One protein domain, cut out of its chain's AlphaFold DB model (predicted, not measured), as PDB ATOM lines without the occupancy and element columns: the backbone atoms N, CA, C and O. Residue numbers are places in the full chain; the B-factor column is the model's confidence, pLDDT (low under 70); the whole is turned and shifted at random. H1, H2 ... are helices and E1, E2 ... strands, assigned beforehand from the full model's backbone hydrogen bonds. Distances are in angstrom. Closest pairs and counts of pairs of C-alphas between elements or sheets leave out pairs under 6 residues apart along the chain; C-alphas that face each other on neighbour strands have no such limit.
ATOM      1  N   THR A  51     -28.220 -53.753  23.671       95.31
ATOM      2  CA  THR A  51     -29.076 -54.153  24.783       95.31
ATOM      3  C   THR A  51     -28.522 -53.541  26.059       95.31
ATOM      4  O   THR A  51     -27.326 -53.654  26.318       95.31
ATOM      5  N   VAL A  52     -29.387 -52.894  26.830       95.50
ATOM      6  CA  VAL A  52     -29.090 -52.411  28.178       95.50
ATOM      7  C   VAL A  52     -29.810 -53.327  29.157       95.50
ATOM      8  O   VAL A  52     -30.991 -53.630  28.981       95.50
ATOM      9  N   GLU A  53     -29.081 -53.798  30.161       96.31
ATOM     10  CA  GLU A  53     -29.594 -54.662  31.219       96.31
ATOM     11  C   GLU A  53     -29.426 -53.930  32.550       96.31
ATOM     12  O   GLU A  53     -28.377 -53.343  32.813       96.31
ATOM     13  N   TYR A  54     -30.479 -53.931  33.354       96.44
ATOM     14  CA  TYR A  54     -30.537 -53.313  34.668       96.44
ATOM     15  C   TYR A  54     -31.244 -54.265  35.626       96.44
ATOM     16  O   TYR A  54     -32.217 -54.924  35.255       96.44
ATOM     17  N   GLU A  55     -30.756 -54.335  36.856       95.19
ATOM     18  CA  GLU A  55     -31.383 -55.085  37.933       95.19
ATOM     19  C   GLU A  55     -31.421 -54.228  39.195       95.19
ATOM     20  O   GLU A  55     -30.479 -53.490  39.486       95.19
ATOM     21  N   GLU A  56     -32.534 -54.311  39.916       96.31
ATOM     22  CA  GLU A  56     -32.742 -53.604  41.177       96.31
ATOM     23  C   GLU A  56     -33.214 -54.595  42.239       96.31
ATOM     24  O   GLU A  56     -34.171 -55.345  42.021       96.31
ATOM     25  N   ASP A  57     -32.515 -54.618  43.372       96.44
ATOM     26  CA  ASP A  57     -32.817 -55.480  44.511       96.44
ATOM     27  C   ASP A  57     -33.524 -54.668  45.607       96.44
ATOM     28  O   ASP A  57     -32.983 -53.688  46.122       96.44
ATOM     29  N   PHE A  58     -34.737 -55.091  45.972       95.06
ATOM     30  CA  PHE A  58     -35.575 -54.487  47.014       95.06
ATOM     31  C   PHE A  58     -35.597 -55.341  48.299       95.06
ATOM     32  O   PHE A  58     -36.556 -55.314  49.084       95.06
ATOM     33  N   GLY A  59     -34.564 -56.163  48.500       95.75
ATOM     34  CA  GLY A  59     -34.340 -57.026  49.655       95.75
ATOM     35  C   GLY A  59     -35.077 -58.362  49.559       95.75
ATOM     36  O   GLY A  59     -34.462 -59.422  49.524       95.75
ATOM     37  N   HIS A  60     -36.409 -58.333  49.532       94.62
ATOM     38  CA  HIS A  60     -37.230 -59.553  49.469       94.62
ATOM     39  C   HIS A  60     -37.559 -59.992  48.034       94.62
ATOM     40  O   HIS A  60     -38.028 -61.111  47.825       94.62
ATOM     41  N   ASN A  61     -37.357 -59.110  47.054       96.06
ATOM     42  CA  ASN A  61     -37.614 -59.364  45.644       96.06
ATOM     43  C   ASN A  61     -36.644 -58.549  44.780       96.06
ATOM     44  O   ASN A  61     -36.211 -57.473  45.192       96.06
ATOM     45  N   LEU A  62     -36.362 -59.042  43.576       95.75
ATOM     46  CA  LEU A  62     -35.491 -58.390  42.600       95.75
ATOM     47  C   LEU A  62     -36.263 -58.167  41.297       95.75
ATOM     48  O   LEU A  62     -37.045 -59.020  40.869       95.75
ATOM     49  N   MET A  63     -36.046 -57.022  40.655       97.12
ATOM     50  CA  MET A  63     -36.645 -56.694  39.365       97.12
ATOM     51  C   MET A  63     -35.566 -56.630  38.286       97.12
ATOM     52  O   MET A  63     -34.594 -55.895  38.415       97.12
ATOM     53  N   ILE A  64     -35.760 -57.390  37.205       96.56
ATOM     54  CA  ILE A  64     -34.861 -57.414  36.045       96.56
ATOM     55  C   ILE A  64     -35.496 -56.609  34.915       96.56
ATOM     56  O   ILE A  64     -36.635 -56.872  34.523       96.56
ATOM     57  N   HIS A  65     -34.737 -55.681  34.343       97.31
ATOM     58  CA  HIS A  65     -35.152 -54.840  33.232       97.31
ATOM     59  C   HIS A  65     -34.153 -54.948  32.074       97.31
ATOM     60  O   HIS A  65     -32.957 -54.719  32.240       97.31
ATOM     61  N   ARG A  66     -34.626 -55.330  30.883       96.06
ATOM     62  CA  ARG A  66     -33.776 -55.515  29.695       96.06
ATOM     63  C   ARG A  66     -34.411 -54.840  28.495       96.06
ATOM     64  O   ARG A  66     -35.487 -55.241  28.055       96.06
ATOM     65  N   GLU A  67     -33.715 -53.861  27.936       95.50
ATOM     66  CA  GLU A  67     -34.179 -53.099  26.783       95.50
ATOM     67  C   GLU A  67     -33.226 -53.260  25.610       95.50
ATOM     68  O   GLU A  67     -32.011 -53.136  25.749       95.50
ATOM     69  N   PHE A  68     -33.780 -53.509  24.425       94.50
ATOM     70  CA  PHE A  68     -33.026 -53.582  23.180       94.50
ATOM     71  C   PHE A  68     -33.549 -52.543  22.195       94.50
ATOM     72  O   PHE A  68     -34.724 -52.569  21.825       94.50
ATOM     73  N   VAL A  69     -32.651 -51.691  21.699       92.88
ATOM     74  CA  VAL A  69     -32.972 -50.702  20.664       92.88
ATOM     75  C   VAL A  69     -32.159 -50.985  19.408       92.88
ATOM     76  O   VAL A  69     -30.929 -50.925  19.394       92.88
ATOM     77  N   SER A  70     -32.856 -51.291  18.311       91.56
ATOM     78  CA  SER A  70     -32.202 -51.633  17.049       91.56
ATOM     79  C   SER A  70     -31.490 -50.434  16.419       91.56
ATOM     80  O   SER A  70     -32.092 -49.384  16.200       91.56
ATOM     81  N   LYS A  71     -30.245 -50.642  15.964       91.38
ATOM     82  CA  LYS A  71     -29.489 -49.652  15.169       91.38
ATOM     83  C   LYS A  71     -30.231 -49.156  13.925       91.38
ATOM     84  O   LYS A  71     -29.997 -48.033  13.508       91.38
ATOM     85  N   ARG A  72     -31.098 -49.976  13.320       91.56
ATOM     86  CA  ARG A  72     -31.792 -49.624  12.065       91.56
ATOM     87  C   ARG A  72     -32.828 -48.516  12.229       91.56
ATOM     88  O   ARG A  72     -33.154 -47.868  11.245       91.56
ATOM     89  N   HIS A  73     -33.364 -48.349  13.434       87.19
ATOM     90  CA  HIS A  73     -34.502 -47.466  13.684       87.19
ATOM     91  C   HIS A  73     -34.145 -46.269  14.560       87.19
ATOM     92  O   HIS A  73     -34.990 -45.410  14.759       87.19
ATOM     93  N   ARG A  74     -32.905 -46.182  15.052       86.50
ATOM     94  CA  ARG A  74     -32.478 -45.130  15.983       86.50
ATOM     95  C   ARG A  74     -32.720 -43.714  15.448       86.50
ATOM     96  O   ARG A  74     -33.122 -42.861  16.221       86.50
ATOM     97  N   ASP A  75     -32.563 -43.506  14.141       86.38
ATOM     98  CA  ASP A  75     -32.728 -42.188  13.506       86.38
ATOM     99  C   ASP A  75     -34.189 -41.869  13.122       86.38
ATOM    100  O   ASP A  75     -34.490 -40.771  12.669       86.38
ATOM    101  N   GLN A  76     -35.100 -42.841  13.255       88.50
ATOM    102  CA  GLN A  76     -36.519 -42.721  12.882       88.50
ATOM    103  C   GLN A  76     -37.466 -42.893  14.076       88.50
ATOM    104  O   GLN A  76     -38.661 -42.629  13.958       88.50
ATOM    105  N   LEU A  77     -36.951 -43.379  15.206       89.81
ATOM    106  CA  LEU A  77     -37.700 -43.525  16.443       89.81
ATOM    107  C   LEU A  77     -37.961 -42.144  17.034       89.81
ATOM    108  O   LEU A  77     -37.050 -41.325  17.156       89.81
ATOM    109  N   SER A  78     -39.208 -41.897  17.425       90.38
ATOM    110  CA  SER A  78     -39.518 -40.730  18.238       90.38
ATOM    111  C   SER A  78     -38.901 -40.891  19.624       90.38
ATOM    112  O   SER A  78     -38.763 -42.003  20.143       90.38
ATOM    113  N   PHE A  79     -38.577 -39.759  20.246       84.12
ATOM    114  CA  PHE A  79     -38.040 -39.721  21.604       84.12
ATOM    115  C   PHE A  79     -39.001 -40.341  22.634       84.12
ATOM    116  O   PHE A  79     -38.564 -40.911  23.623       84.12
ATOM    117  N   GLU A  80     -40.310 -40.282  22.383       85.12
ATOM    118  CA  GLU A  80     -41.330 -40.879  23.255       85.12
ATOM    119  C   GLU A  80     -41.361 -42.414  23.175       85.12
ATOM    120  O   GLU A  80     -41.667 -43.073  24.163       85.12
ATOM    121  N   VAL A  81     -41.027 -43.000  22.017       88.56
ATOM    122  CA  VAL A  81     -41.011 -44.462  21.819       88.56
ATOM    123  C   VAL A  81     -39.656 -45.059  22.195       88.56
ATOM    124  O   VAL A  81     -39.588 -46.156  22.742       88.56
ATOM    125  N   GLY A  82     -38.567 -44.352  21.890       85.94
ATOM    126  CA  GLY A  82     -37.212 -44.709  22.293       85.94
ATOM    127  C   GLY A  82     -36.605 -43.592  23.126       85.94
ATOM    128  O   GLY A  82     -35.881 -42.763  22.575       85.94
ATOM    129  N   ALA A  83     -36.884 -43.589  24.432       89.38
ATOM    130  CA  ALA A  83     -36.453 -42.566  25.390       89.38
ATOM    131  C   ALA A  83     -34.943 -42.634  25.698       89.38
ATOM    132  O   ALA A  83     -34.513 -42.875  26.823       89.38
ATOM    133  N   LEU A  84     -34.120 -42.447  24.667       91.38
ATOM    134  CA  LEU A  84     -32.665 -42.438  24.757       91.38
ATOM    135  C   LEU A  84     -32.193 -41.073  25.266       91.38
ATOM    136  O   LEU A  84     -32.263 -40.083  24.544       91.38
ATOM    137  N   SER A  85     -31.675 -41.030  26.491       92.75
ATOM    138  CA  SER A  85     -31.054 -39.837  27.073       92.75
ATOM    139  C   SER A  85     -29.532 -39.891  26.928       92.75
ATOM    140  O   SER A  85     -28.891 -40.764  27.520       92.75
ATOM    141  N   TYR A  86     -28.946 -38.965  26.166       93.62
ATOM    142  CA  TYR A  86     -27.493 -38.872  25.965       93.62
ATOM    143  C   TYR A  86     -26.816 -37.889  26.920       93.62
ATOM    144  O   TYR A  86     -25.593 -37.916  27.051       93.62
ATOM    145  N   SER A  87     -27.594 -37.044  27.595       96.62
ATOM    146  CA  SER A  87     -27.112 -36.124  28.626       96.62
ATOM    147  C   SER A  87     -27.820 -36.333  29.961       96.62
ATOM    148  O   SER A  87     -28.926 -36.873  30.035       96.62
ATOM    149  N   GLU A  88     -27.203 -35.856  31.041       96.44
ATOM    150  CA  GLU A  88     -27.807 -35.907  32.374       96.44
ATOM    151  C   GLU A  88     -29.090 -35.062  32.461       96.44
ATOM    152  O   GLU A  88     -30.058 -35.456  33.111       96.44
ATOM    153  N   VAL A  89     -29.134 -33.929  31.754       95.62
ATOM    154  CA  VAL A  89     -30.325 -33.068  31.690       95.62
ATOM    155  C   VAL A  89     -31.487 -33.803  31.019       95.62
ATOM    156  O   VAL A  89     -32.603 -33.798  31.543       95.62
ATOM    157  N   GLU A  90     -31.228 -34.485  29.900       94.94
ATOM    158  CA  GLU A  90     -32.224 -35.328  29.226       94.94
ATOM    159  C   GLU A  90     -32.670 -36.493  30.107       94.94
ATOM    160  O   GLU A  90     -33.859 -36.794  30.142       94.94
ATOM    161  N   LEU A  91     -31.754 -37.121  30.850       95.19
ATOM    162  CA  LEU A  91     -32.088 -38.219  31.757       95.19
ATOM    163  C   LEU A  91     -33.024 -37.747  32.875       95.19
ATOM    164  O   LEU A  91     -34.053 -38.376  33.126       95.19
ATOM    165  N   ARG A  92     -32.703 -36.624  33.530       95.69
ATOM    166  CA  ARG A  92     -33.532 -36.046  34.601       95.69
ATOM    167  C   ARG A  92     -34.916 -35.655  34.074       95.69
ATOM    168  O   ARG A  92     -35.924 -36.061  34.651       95.69
ATOM    169  N   ARG A  93     -34.978 -34.938  32.945       95.06
ATOM    170  CA  ARG A  93     -36.245 -34.506  32.332       95.06
ATOM    171  C   ARG A  93     -37.065 -35.682  31.797       95.06
ATOM    172  O   ARG A  93     -38.279 -35.705  31.976       95.06
ATOM    173  N   GLY A  94     -36.419 -36.658  31.164       94.38
ATOM    174  CA  GLY A  94     -37.058 -37.866  30.645       94.38
ATOM    175  C   GLY A  94     -37.686 -38.696  31.761       94.38
ATOM    176  O   GLY A  94     -38.855 -39.062  31.666       94.38
ATOM    177  N   ARG A  95     -36.962 -38.895  32.873       94.88
ATOM    178  CA  ARG A  95     -37.502 -39.545  34.078       94.88
ATOM    179  C   ARG A  95     -38.708 -38.795  34.640       94.88
ATOM    180  O   ARG A  95     -39.722 -39.425  34.915       94.88
ATOM    181  N   GLN A  96     -38.636 -37.469  34.763       94.75
ATOM    182  CA  GLN A  96     -39.763 -36.650  35.231       94.75
ATOM    183  C   GLN A  96     -40.983 -36.750  34.303       94.75
ATOM    184  O   GLN A  96     -42.110 -36.878  34.775       94.75
ATOM    185  N   HIS A  97     -40.764 -36.732  32.986       94.69
ATOM    186  CA  HIS A  97     -41.831 -36.863  31.998       94.69
ATOM    187  C   HIS A  97     -42.532 -38.226  32.092       94.69
ATOM    188  O   HIS A  97     -43.751 -38.274  32.255       94.69
ATOM    189  N   LEU A  98     -41.767 -39.324  32.070       95.12
ATOM    190  CA  LEU A  98     -42.307 -40.684  32.175       95.12
ATOM    191  C   LEU A  98     -42.973 -40.936  33.533       95.12
ATOM    192  O   LEU A  98     -44.048 -41.534  33.584       95.12
ATOM    193  N   ALA A  99     -42.400 -40.419  34.624       94.69
ATOM    194  CA  ALA A  99     -43.032 -40.459  35.939       94.69
ATOM    195  C   ALA A  99     -44.384 -39.731  35.930       94.69
ATOM    196  O   ALA A  99     -45.356 -40.228  36.493       94.69
ATOM    197  N   GLY A 100     -44.481 -38.582  35.252       94.69
ATOM    198  CA  GLY A 100     -45.737 -37.856  35.071       94.69
ATOM    199  C   GLY A 100     -46.807 -38.677  34.346       94.69
ATOM    200  O   GLY A 100     -47.951 -38.718  34.805       94.69
ATOM    201  N   VAL A 101     -46.437 -39.359  33.256       95.44
ATOM    202  CA  VAL A 101     -47.338 -40.238  32.486       95.44
ATOM    203  C   VAL A 101     -47.803 -41.414  33.345       95.44
ATOM    204  O   VAL A 101     -49.003 -41.557  33.583       95.44
ATOM    205  N   MET A 102     -46.865 -42.178  33.911       96.25
ATOM    206  CA  MET A 102     -47.162 -43.340  34.752       96.25
ATOM    207  C   MET A 102     -48.036 -42.969  35.959       96.25
ATOM    208  O   MET A 102     -49.020 -43.644  36.262       96.25
ATOM    209  N   ASN A 103     -47.716 -41.872  36.652       94.69
ATOM    210  CA  ASN A 103     -48.470 -41.450  37.830       94.69
ATOM    211  C   ASN A 103     -49.876 -40.946  37.473       94.69
ATOM    212  O   ASN A 103     -50.805 -41.123  38.264       94.69
ATOM    213  N   ARG A 104     -50.061 -40.328  36.297       94.50
ATOM    214  CA  ARG A 104     -51.393 -39.957  35.797       94.50
ATOM    215  C   ARG A 104     -52.218 -41.200  35.479       94.50
ATOM    216  O   ARG A 104     -53.372 -41.248  35.891       94.50
ATOM    217  N   GLU A 105     -51.641 -42.194  34.811       94.38
ATOM    218  CA  GLU A 105     -52.332 -43.450  34.492       94.38
ATOM    219  C   GLU A 105     -52.739 -44.199  35.763       94.38
ATOM    220  O   GLU A 105     -53.919 -44.484  35.959       94.38
ATOM    221  N   ARG A 106     -51.794 -44.423  36.688       93.88
ATOM    222  CA  ARG A 106     -52.057 -45.129  37.950       93.88
ATOM    223  C   ARG A 106     -53.168 -44.466  38.768       93.88
ATOM    224  O   ARG A 106     -54.026 -45.161  39.300       93.88
ATOM    225  N   ARG A 107     -53.156 -43.131  38.885       93.69
ATOM    226  CA  ARG A 107     -54.176 -42.387  39.650       93.69
ATOM    227  C   ARG A 107     -55.508 -42.288  38.909       93.69
ATOM    228  O   ARG A 107     -56.552 -42.410  39.538       93.69
TER     229      ARG A 107
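AT A GLANCE: This is residues 51 to 107 of the 440 residues of an uncharacterized protein of Trypanosoma conorhini (UniProt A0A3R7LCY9). A narrow two-stranded hairpin, E1 and E2, is joined by a long loop, residues 69 to 87, to one helix, H1, in a loose frame where the loop folds back from the hairpin. The hairpin's turn, within residues 57 to 62, and the helix end, residues 99 to 107, stick out. The printed part has 57 residues, with E1, E2 and H1 in that order, an antiparallel sheet and a mixed class; it is loose, with a radius of gyration of the C-alphas of 13.8 A and spans of 40 by 27 by 22 A.

HOW THE PARTS SIT: Start at E1, residues 51 to 57, and E2, residues 62 to 68, an antiparallel hairpin at 169 degrees. Look for N 52 and O 67, 2.8 A apart, within hydrogen-bond range. H1, residues 88 to 107, is apart from E1, and in it every O i to N i+4 pair is within hydrogen-bond range.

IN THESE COORDINATES: Find C-alpha 51 at (-29.076, -54.153, 24.783); E1 runs 20.1 A and E2 20.2 A. H1 runs 28.1 A to C-alpha 107 at (-54.176, -42.387, 39.650).

THE WHOLE: The farthest C-alphas, of His 60 and Gln 76, are 40.3 A apart. The E2 to H1 link is long, the printed part has no cut, and no printed residue is under 70 in pLDDT.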